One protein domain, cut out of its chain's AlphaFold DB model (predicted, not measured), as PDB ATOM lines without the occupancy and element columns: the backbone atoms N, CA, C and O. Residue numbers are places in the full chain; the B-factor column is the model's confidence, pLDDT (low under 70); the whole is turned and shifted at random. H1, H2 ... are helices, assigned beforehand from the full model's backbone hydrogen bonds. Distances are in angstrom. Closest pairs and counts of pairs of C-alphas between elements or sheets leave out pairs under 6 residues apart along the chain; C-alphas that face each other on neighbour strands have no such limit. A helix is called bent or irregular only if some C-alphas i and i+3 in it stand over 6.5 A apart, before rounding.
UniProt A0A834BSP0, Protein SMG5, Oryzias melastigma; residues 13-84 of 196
ATOM      1  N   GLN A  13     102.944  61.994 116.832       90.25
ATOM      2  CA  GLN A  13     104.064  62.755 117.400       90.25
ATOM      3  C   GLN A  13     105.233  62.884 116.414       90.25
ATOM      4  O   GLN A  13     105.828  63.949 116.280       90.25
ATOM      5  N   VAL A  14     105.546  61.812 115.681       92.19
ATOM      6  CA  VAL A  14     106.587  61.827 114.644       92.19
ATOM      7  C   VAL A  14     106.150  62.693 113.462       92.19
ATOM      8  O   VAL A  14     106.957  63.447 112.922       92.19
ATOM      9  N   THR A  15     104.874  62.625 113.069       92.62
ATOM     10  CA  THR A  15     104.321  63.479 112.008       92.62
ATOM     11  C   THR A  15     104.346  64.959 112.388       92.62
ATOM     12  O   THR A  15     104.685  65.788 111.548       92.62
ATOM     13  N   GLU A  16     104.035  65.298 113.638       92.12
ATOM     14  CA  GLU A  16     104.124  66.667 114.158       92.12
ATOM     15  C   GLU A  16     105.561  67.196 114.072       92.12
ATOM     16  O   GLU A  16     105.798  68.217 113.429       92.12
ATOM     17  N   MET A  17     106.540  66.433 114.577       93.06
ATOM     18  CA  MET A  17     107.956  66.801 114.458       93.06
ATOM     19  C   MET A  17     108.405  66.977 113.003       93.06
ATOM     20  O   MET A  17     109.210  67.858 112.705       93.06
ATOM     21  N   LEU A  18     107.902  66.148 112.086       93.62
ATOM     22  CA  LEU A  18     108.226  66.249 110.665       93.62
ATOM     23  C   LEU A  18     107.689  67.538 110.034       93.62
ATOM     24  O   LEU A  18     108.349  68.114 109.174       93.62
ATOM     25  N   ASN A  19     106.526  68.020 110.462       92.69
ATOM     26  CA  ASN A  19     105.967  69.273 109.951       92.69
ATOM     27  C   ASN A  19     106.732  70.506 110.460       92.69
ATOM     28  O   ASN A  19     106.743  71.537 109.793       92.69
ATOM     29  N   GLU A  20     107.391  70.397 111.612       93.38
ATOM     30  CA  GLU A  20     108.126  71.496 112.245       93.38
ATOM     31  C   GLU A  20     109.633  71.483 111.953       93.38
ATOM     32  O   GLU A  20     110.333  72.444 112.269       93.38
ATOM     33  N   CYS A  21     110.161  70.423 111.333       94.56
ATOM     34  CA  CYS A  21     111.607  70.235 111.179       94.56
ATOM     35  C   CYS A  21     112.312  71.244 110.258       94.56
ATOM     36  O   CYS A  21     113.540  71.277 110.223       94.56
ATOM     37  N   GLU A  22     111.561  72.079 109.537       94.19
ATOM     38  CA  GLU A  22     112.108  73.199 108.760       94.19
ATOM     39  C   GLU A  22     112.309  74.474 109.595       94.19
ATOM     40  O   GLU A  22     112.857  75.463 109.115       94.19
ATOM     41  N   GLN A  23     111.888  74.467 110.861       93.25
ATOM     42  CA  GLN A  23     112.076  75.592 111.768       93.25
ATOM     43  C   GLN A  23     113.402  75.456 112.534       93.25
ATOM     44  O   GLN A  23     113.719  74.368 113.015       93.25
ATOM     45  N   PRO A  24     114.163  76.546 112.746       91.50
ATOM     46  CA  PRO A  24     115.466  76.536 113.432       91.50
ATOM     47  C   PRO A  24     115.386  76.263 114.948       91.50
ATOM     48  O   PRO A  24     116.399  76.258 115.642       91.50
ATOM     49  N   GLY A  25     114.178  76.086 115.485       89.00
ATOM     50  CA  GLY A  25     113.902  75.998 116.918       89.00
ATOM     51  C   GLY A  25     113.168  74.734 117.346       89.00
ATOM     52  O   GLY A  25     112.592  74.745 118.435       89.00
ATOM     53  N   LEU A  26     113.173  73.668 116.534       92.50
ATOM     54  CA  LEU A  26     112.459  72.424 116.838       92.50
ATOM     55  C   LEU A  26     112.774  71.961 118.268       92.50
ATOM     56  O   LEU A  26     113.934  71.939 118.700       92.50
ATOM     57  N   VAL A  27     111.728  71.628 119.020       90.56
ATOM     58  CA  VAL A  27     111.847  71.009 120.341       90.56
ATOM     59  C   VAL A  27     111.577  69.525 120.162       90.56
ATOM     60  O   VAL A  27     110.479  69.119 119.798       90.56
ATOM     61  N   GLN A  28     112.589  68.704 120.415       92.12
ATOM     62  CA  GLN A  28     112.445  67.259 120.347       92.12
ATOM     63  C   GLN A  28     111.564  66.765 121.505       92.12
ATOM     64  O   GLN A  28     111.915  66.901 122.676       92.12
ATOM     65  N   THR A  29     110.413  66.184 121.170       89.69
ATOM     66  CA  THR A  29     109.420  65.681 122.138       89.69
ATOM     67  C   THR A  29     109.545  64.179 122.410       89.69
ATOM     68  O   THR A  29     108.996  63.683 123.399       89.69
ATOM     69  N   LEU A  30     110.261  63.465 121.539       92.00
ATOM     70  CA  LEU A  30     110.492  62.024 121.574       92.00
ATOM     71  C   LEU A  30     111.970  61.748 121.844       92.00
ATOM     72  O   LEU A  30     112.816  62.163 121.058       92.00
ATOM     73  N   LEU A  31     112.285  61.051 122.935       93.38
ATOM     74  CA  LEU A  31     113.669  60.726 123.288       93.38
ATOM     75  C   LEU A  31     114.214  59.614 122.395       93.38
ATOM     76  O   LEU A  31     113.560  58.588 122.197       93.38
ATOM     77  N   LEU A  32     115.431  59.813 121.903       93.50
ATOM     78  CA  LEU A  32     116.190  58.801 121.192       93.50
ATOM     79  C   LEU A  32     117.074  58.003 122.169       93.50
ATOM     80  O   LEU A  32     117.405  58.488 123.259       93.50
ATOM     81  N   PRO A  33     117.498  56.780 121.801       93.56
ATOM     82  CA  PRO A  33     118.407  55.978 122.621       93.56
ATOM     83  C   PRO A  33     119.705  56.709 123.008       93.56
ATOM     84  O   PRO A  33     120.194  56.564 124.132       93.56
ATOM     85  N   GLU A  34     120.257  57.521 122.104       94.81
ATOM     86  CA  GLU A  34     121.449  58.335 122.352       94.81
ATOM     87  C   GLU A  34     121.226  59.424 123.411       94.81
ATOM     88  O   GLU A  34     122.115  59.637 124.232       94.81
ATOM     89  N   ASP A  35     120.043  60.042 123.484       93.62
ATOM     90  CA  ASP A  35     119.739  61.062 124.498       93.62
ATOM     91  C   ASP A  35     119.741  60.453 125.902       93.62
ATOM     92  O   ASP A  35     120.246  61.038 126.861       93.62
ATOM     93  N   LEU A  36     119.193  59.240 126.022       92.25
ATOM     94  CA  LEU A  36     119.183  58.484 127.273       92.25
ATOM     95  C   LEU A  36     120.598  58.064 127.669       92.25
ATOM     96  O   LEU A  36     120.990  58.225 128.825       92.25
ATOM     97  N   THR A  37     121.368  57.559 126.704       93.94
ATOM     98  CA  THR A  37     122.739  57.081 126.921       93.94
ATOM     99  C   THR A  37     123.673  58.224 127.316       93.94
ATOM    100  O   THR A  37     124.519  58.066 128.195       93.94
ATOM    101  N   LEU A  38     123.505  59.397 126.700       94.75
ATOM    102  CA  LEU A  38     124.381  60.551 126.888       94.75
ATOM    103  C   LEU A  38     123.875  61.540 127.947       94.75
ATOM    104  O   LEU A  38     124.552  62.533 128.214       94.75
ATOM    105  N   ARG A  39     122.721  61.286 128.581       90.69
ATOM    106  CA  ARG A  39     122.025  62.206 129.501       90.69
ATOM    107  C   ARG A  39     122.938  62.897 130.513       90.69
ATOM    108  O   ARG A  39     122.775  64.085 130.777       90.69
ATOM    109  N   HIS A  40     123.869  62.146 131.093       91.69
ATOM    110  CA  HIS A  40     124.733  62.598 132.185       91.69
ATOM    111  C   HIS A  40     126.047  63.237 131.716       91.69
ATOM    112  O   HIS A  40     126.893  63.560 132.548       91.69
ATOM    113  N   LEU A  41     126.233  63.433 130.407       95.88
ATOM    114  CA  LEU A  41     127.427  64.060 129.860       95.88
ATOM    115  C   LEU A  41     127.372  65.588 130.058       95.88
ATOM    116  O   LEU A  41     126.521  66.245 129.449       95.88
ATOM    117  N   PRO A  42     128.301  66.200 130.825       95.38
ATOM    118  CA  PRO A  42     128.222  67.625 131.154       95.38
ATOM    119  C   PRO A  42     128.213  68.554 129.936       95.38
ATOM    120  O   PRO A  42     127.531  69.577 129.948       95.38
ATOM    121  N   ALA A  43     128.922  68.173 128.866       96.56
ATOM    122  CA  ALA A  43     128.986  68.928 127.615       96.56
ATOM    123  C   ALA A  43     127.614  69.095 126.935       96.56
ATOM    124  O   ALA A  43     127.398  70.065 126.215       96.56
ATOM    125  N   LEU A  44     126.672  68.181 127.193       94.50
ATOM    126  CA  LEU A  44     125.341  68.183 126.585       94.50
ATOM    127  C   LEU A  44     124.255  68.737 127.510       94.50
ATOM    128  O   LEU A  44     123.109  68.865 127.085       94.50
ATOM    129  N   ASN A  45     124.593  69.142 128.740       92.88
ATOM    130  CA  ASN A  45     123.623  69.649 129.714       92.88
ATOM    131  C   ASN A  45     122.734  70.759 129.141       92.88
ATOM    132  O   ASN A  45     121.536  70.791 129.407       92.88
ATOM    133  N   ALA A  46     123.302  71.675 128.349       92.44
ATOM    134  CA  ALA A  46     122.537  72.768 127.760       92.44
ATOM    135  C   ALA A  46     121.480  72.295 126.755       92.44
ATOM    136  O   ALA A  46     120.355  72.792 126.792       92.44
ATOM    137  N   ALA A  47     121.821  71.319 125.910       90.00
ATOM    138  CA  ALA A  47     120.890  70.714 124.964       90.00
ATOM    139  C   ALA A  47     119.836  69.868 125.697       90.00
ATOM    140  O   ALA A  47     118.638  70.038 125.480       90.00
ATOM    141  N   HIS A  48     120.268  69.043 126.653       93.06
ATOM    142  CA  HIS A  48     119.402  68.158 127.434       93.06
ATOM    143  C   HIS A  48     118.412  68.896 128.345       93.06
ATOM    144  O   HIS A  48     117.371  68.332 128.666       93.06
ATOM    145  N   ARG A  49     118.652  70.165 128.715       91.19
ATOM    146  CA  ARG A  49     117.651  70.982 129.436       91.19
ATOM    147  C   ARG A  49     116.337  71.157 128.669       91.19
ATOM    148  O   ARG A  49     115.325  71.457 129.293       91.19
ATOM    149  N   ARG A  50     116.353  71.013 127.340       89.62
ATOM    150  CA  ARG A  50     115.162  71.140 126.483       89.62
ATOM    151  C   ARG A  50     114.404  69.821 126.311       89.62
ATOM    152  O   ARG A  50     113.314  69.841 125.752       89.62
ATOM    153  N   LEU A  51     114.970  68.702 126.767       91.44
ATOM    154  CA  LEU A  51     114.380  67.373 126.637       91.44
ATOM    155  C   LEU A  51     113.641  66.975 127.916       91.44
ATOM    156  O   LEU A  51     114.136  67.161 129.031       91.44
ATOM    157  N   ASP A  52     112.467  66.371 127.754       89.75
ATOM    158  CA  ASP A  52     111.674  65.859 128.871       89.75
ATOM    159  C   ASP A  52     111.998  64.385 129.156       89.75
ATOM    160  O   ASP A  52     111.373  63.470 128.624       89.75
ATOM    161  N   PHE A  53     112.959  64.163 130.054       89.69
ATOM    162  CA  PHE A  53     113.337  62.831 130.540       89.69
ATOM    163  C   PHE A  53     112.374  62.227 131.576       89.69
ATOM    164  O   PHE A  53     112.653  61.148 132.103       89.69
ATOM    165  N   THR A  54     111.294  62.927 131.943       85.50
ATOM    166  CA  THR A  54     110.309  62.429 132.921       85.50
ATOM    167  C   THR A  54     109.199  61.614 132.264       85.50
ATOM    168  O   THR A  54     108.566  60.780 132.917       85.50
ATOM    169  N   ARG A  55     108.985  61.811 130.958       78.38
ATOM    170  CA  ARG A  55     108.052  61.012 130.163       78.38
ATOM    171  C   ARG A  55     108.484  59.551 130.139       78.38
ATOM    172  O   ARG A  55     109.663  59.231 130.006       78.38
ATOM    173  N   ARG A  56     107.507  58.640 130.239       68.25
ATOM    174  CA  ARG A  56     107.769  57.211 130.017       68.25
ATOM    175  C   ARG A  56     108.320  57.049 128.606       68.25
ATOM    176  O   ARG A  56     107.680  57.495 127.656       68.25
ATOM    177  N   ASN A  57     109.472  56.395 128.492       65.25
ATOM    178  CA  ASN A  57     110.066  56.058 127.206       65.25
ATOM    179  C   ASN A  57     109.080  55.200 126.412       65.25
ATOM    180  O   ASN A  57     108.845  54.036 126.736       65.25
ATOM    181  N   VAL A  58     108.474  55.795 125.389       74.06
ATOM    182  CA  VAL A  58     107.750  55.047 124.369       74.06
ATOM    183  C   VAL A  58     108.817  54.397 123.503       74.06
ATOM    184  O   VAL A  58     109.655  55.098 122.943       74.06
ATOM    185  N   SER A  59     108.821  53.067 123.415       81.50
ATOM    186  CA  SER A  59     109.730  52.369 122.506       81.50
ATOM    187  C   SER A  59     109.384  52.775 121.076       81.50
ATOM    188  O   SER A  59     108.317  52.424 120.571       81.50
ATOM    189  N   LEU A  60     110.268  53.534 120.438       88.69
ATOM    190  CA  LEU A  60     110.128  53.919 119.041       88.69
ATOM    191  C   LEU A  60     110.540  52.753 118.141       88.69
ATOM    192  O   LEU A  60     111.382  51.931 118.500       88.69
ATOM    193  N   SER A  61     109.936  52.673 116.956       92.38
ATOM    194  CA  SER A  61     110.456  51.792 115.910       92.38
ATOM    195  C   SER A  61     111.743  52.388 115.320       92.38
ATOM    196  O   SER A  61     111.878  53.615 115.301       92.38
ATOM    197  N   PRO A  62     112.651  51.579 114.740       94.06
ATOM    198  CA  PRO A  62     113.862  52.098 114.096       94.06
ATOM    199  C   PRO A  62     113.578  53.157 113.017       94.06
ATOM    200  O   PRO A  62     114.338  54.110 112.855       94.06
ATOM    201  N   VAL A  63     112.454  53.022 112.302       93.88
ATOM    202  CA  VAL A  63     112.005  54.005 111.306       93.88
ATOM    203  C   VAL A  63     111.614  55.319 111.979       93.88
ATOM    204  O   VAL A  63     112.045  56.378 111.534       93.88
ATOM    205  N   HIS A  64     110.840  55.273 113.067       93.38
ATOM    206  CA  HIS A  64     110.460  56.481 113.808       93.38
ATOM    207  C   HIS A  64     111.672  57.178 114.415       93.38
ATOM    208  O   HIS A  64     111.774  58.395 114.297       93.38
ATOM    209  N   GLU A  65     112.616  56.433 114.990       94.69
ATOM    210  CA  GLU A  65     113.861  57.025 115.481       94.69
ATOM    211  C   GLU A  65     114.650  57.706 114.355       94.69
ATOM    212  O   GLU A  65     115.152  58.813 114.529       94.69
ATOM    213  N   CYS A  66     114.744  57.069 113.182       96.00
ATOM    214  CA  CYS A  66     115.404  57.649 112.015       96.00
ATOM    215  C   CYS A  66     114.740  58.966 111.590       96.00
ATOM    216  O   CYS A  66     115.428  59.961 111.375       96.00
ATOM    217  N   VAL A  67     113.405  59.004 111.538       95.19
ATOM    218  CA  VAL A  67     112.667  60.232 111.211       95.19
ATOM    219  C   VAL A  67     112.930  61.320 112.249       95.19
ATOM    220  O   VAL A  67     113.246  62.440 111.865       95.19
ATOM    221  N   VAL A  68     112.884  61.005 113.548       94.88
ATOM    222  CA  VAL A  68     113.187  61.973 114.618       94.88
ATOM    223  C   VAL A  68     114.612  62.522 114.475       94.88
ATOM    224  O   VAL A  68     114.791  63.739 114.513       94.88
ATOM    225  N   ARG A  69     115.612  61.667 114.209       97.06
ATOM    226  CA  ARG A  69     116.998  62.096 113.938       97.06
ATOM    227  C   ARG A  69     117.077  63.046 112.747       97.06
ATOM    228  O   ARG A  69     117.699  64.100 112.847       97.06
ATOM    229  N   VAL A  70     116.429  62.699 111.633       96.19
ATOM    230  CA  VAL A  70     116.384  63.551 110.435       96.19
ATOM    231  C   VAL A  70     115.720  64.890 110.744       96.19
ATOM    232  O   VAL A  70     116.238  65.919 110.316       96.19
ATOM    233  N   CYS A  71     114.636  64.909 111.524       96.38
ATOM    234  CA  CYS A  71     113.979  66.146 111.937       96.38
ATOM    235  C   CYS A  71     114.918  67.042 112.756       96.38
ATOM    236  O   CYS A  71     115.036  68.232 112.462       96.38
ATOM    237  N   CYS A  72     115.627  66.471 113.735       96.00
ATOM    238  CA  CYS A  72     116.599  67.202 114.546       96.00
ATOM    239  C   CYS A  72     117.752  67.757 113.692       96.00
ATOM    240  O   CYS A  72     118.091  68.933 113.808       96.00
ATOM    241  N   ILE A  73     118.319  66.946 112.792       96.50
ATOM    242  CA  ILE A  73     119.410  67.365 111.897       96.50
ATOM    243  C   ILE A  73     118.941  68.456 110.926       96.50
ATOM    244  O   ILE A  73     119.653  69.437 110.715       96.50
ATOM    245  N   ARG A  74     117.745  68.320 110.346       96.56
ATOM    246  CA  ARG A  74     117.187  69.308 109.413       96.56
ATOM    247  C   ARG A  74     116.926  70.642 110.105       96.56
ATOM    248  O   ARG A  74     117.354  71.673 109.593       96.56
ATOM    249  N   SER A  75     116.325  70.613 111.294       96.12
ATOM    250  CA  SER A  75     116.106  71.812 112.107       96.12
ATOM    251  C   SER A  75     117.427  72.480 112.489       96.12
ATOM    252  O   SER A  75     117.560  73.698 112.375       96.12
ATOM    253  N   PHE A  76     118.443  71.689 112.848       95.44
ATOM    254  CA  PHE A  76     119.788  72.203 113.090       95.44
ATOM    255  C   PHE A  76     120.398  72.849 111.837       95.44
ATOM    256  O   PHE A  76     121.006  73.910 111.935       95.44
ATOM    257  N   GLY A  77     120.176  72.281 110.650       95.12
ATOM    258  CA  GLY A  77     120.547  72.908 109.379       95.12
ATOM    259  C   GLY A  77     119.929  74.299 109.207       95.12
ATOM    260  O   GLY A  77     120.645  75.248 108.901       95.12
ATOM    261  N   HIS A  78     118.631  74.456 109.488       95.50
ATOM    262  CA  HIS A  78     117.963  75.768 109.477       95.50
ATOM    263  C   HIS A  78     118.450  76.706 110.588       95.50
ATOM    264  O   HIS A  78     118.461  77.923 110.423       95.50
ATOM    265  N   PHE A  79     118.884  76.174 111.728       94.25
ATOM    266  CA  PHE A  79     119.557  76.986 112.736       94.25
ATOM    267  C   PHE A  79     120.892  77.531 112.206       94.25
ATOM    268  O   PHE A  79     121.169  78.718 112.367       94.25
ATOM    269  N   LEU A  80     121.686  76.706 111.513       93.31
ATOM    270  CA  LEU A  80     122.960  77.127 110.919       93.31
ATOM    271  C   LEU A  80     122.791  78.209 109.844       93.31
ATOM    272  O   LEU A  80     123.675  79.054 109.717       93.31
ATOM    273  N   THR A  81     121.676  78.229 109.104       93.06
ATOM    274  CA  THR A  81     121.404  79.303 108.129       93.06
ATOM    275  C   THR A  81     121.165  80.664 108.788       93.06
ATOM    276  O   THR A  81     121.268  81.681 108.114       93.06
ATOM    277  N   ASN A  82     120.859  80.697 110.091       91.38
ATOM    278  CA  ASN A  82     120.620  81.932 110.845       91.38
ATOM    279  C   ASN A  82     121.856  82.425 111.614       91.38
ATOM    280  O   ASN A  82     121.785  83.462 112.272       91.38
ATOM    281  N   LEU A  83     122.966  81.679 111.587       89.38
ATOM    282  CA  LEU A  83     124.199  82.086 112.253       89.38
ATOM    283  C   LEU A  83     124.943  83.155 111.450       89.38
ATOM    284  O   LEU A  83     124.976  83.142 110.218       89.38
ATOM    285  N   GLU A  84     125.608  84.050 112.175       77.38
ATOM    286  CA  GLU A  84     126.498  85.043 111.585       77.38
ATOM    287  C   GLU A  84     127.643  84.349 110.832       77.38
ATOM    288  O   GLU A  84     128.267  83.411 111.333       77.38
TER     289      GLU A  84
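What this domain is: This is residues 13 to 84 of the 196 residues of the protein "Protein SMG5" of Oryzias melastigma (UniProt A0A834BSP0). A long helix, H4, has the short H1 side by side with it, and two short helices, H2 and H3, form a loose head away from both. The 72 printed residues include four named helices, in the order H1, H2, H3, H4, and no named strand: all helix. The whole is compact, radius of gyration of the C-alphas 12.4 A, spanning 35 by 30 by 17 A.

How they stand to each other: H4, residues 62 to 80, and H1, residues 13 to 20, touch, closest at the C-alphas of Leu 18 and Cys 71, 5.9 A apart. They run the same way at a shallow tilt of 23 degrees. H2, residues 33 to 38, and H3, residues 42 to 48, are close but not clearly touching; their closest C-alphas, of Asp 35 and His 48, are 7.7 A apart. H4 is apart from H2 and H3. In H1, H2 and H4 every O i to N i+4 pair is within hydrogen-bond range; in H3, 1 of 3 is, and 3 of 4 O i to N i+3 pairs.

Where its parts are: H4 measures 26.8 A, from C-alpha 62 at (113.862, 52.098, 114.096) to C-alpha 80 at (122.960, 77.127, 110.919). H1 measures 10.9 A, H2 8.6 A and H3 9.6 A. H3 is irregular: C-alphas 43 and 46 are 7.5 A apart.

The domain as a whole: The C-alphas farthest apart, of Ser 59 and Glu 84, are 38.3 A apart. The printed part has no cut. Links H1 to H2 and H3 to H4 are long. Residues 56 to 57 have pLDDT under 70.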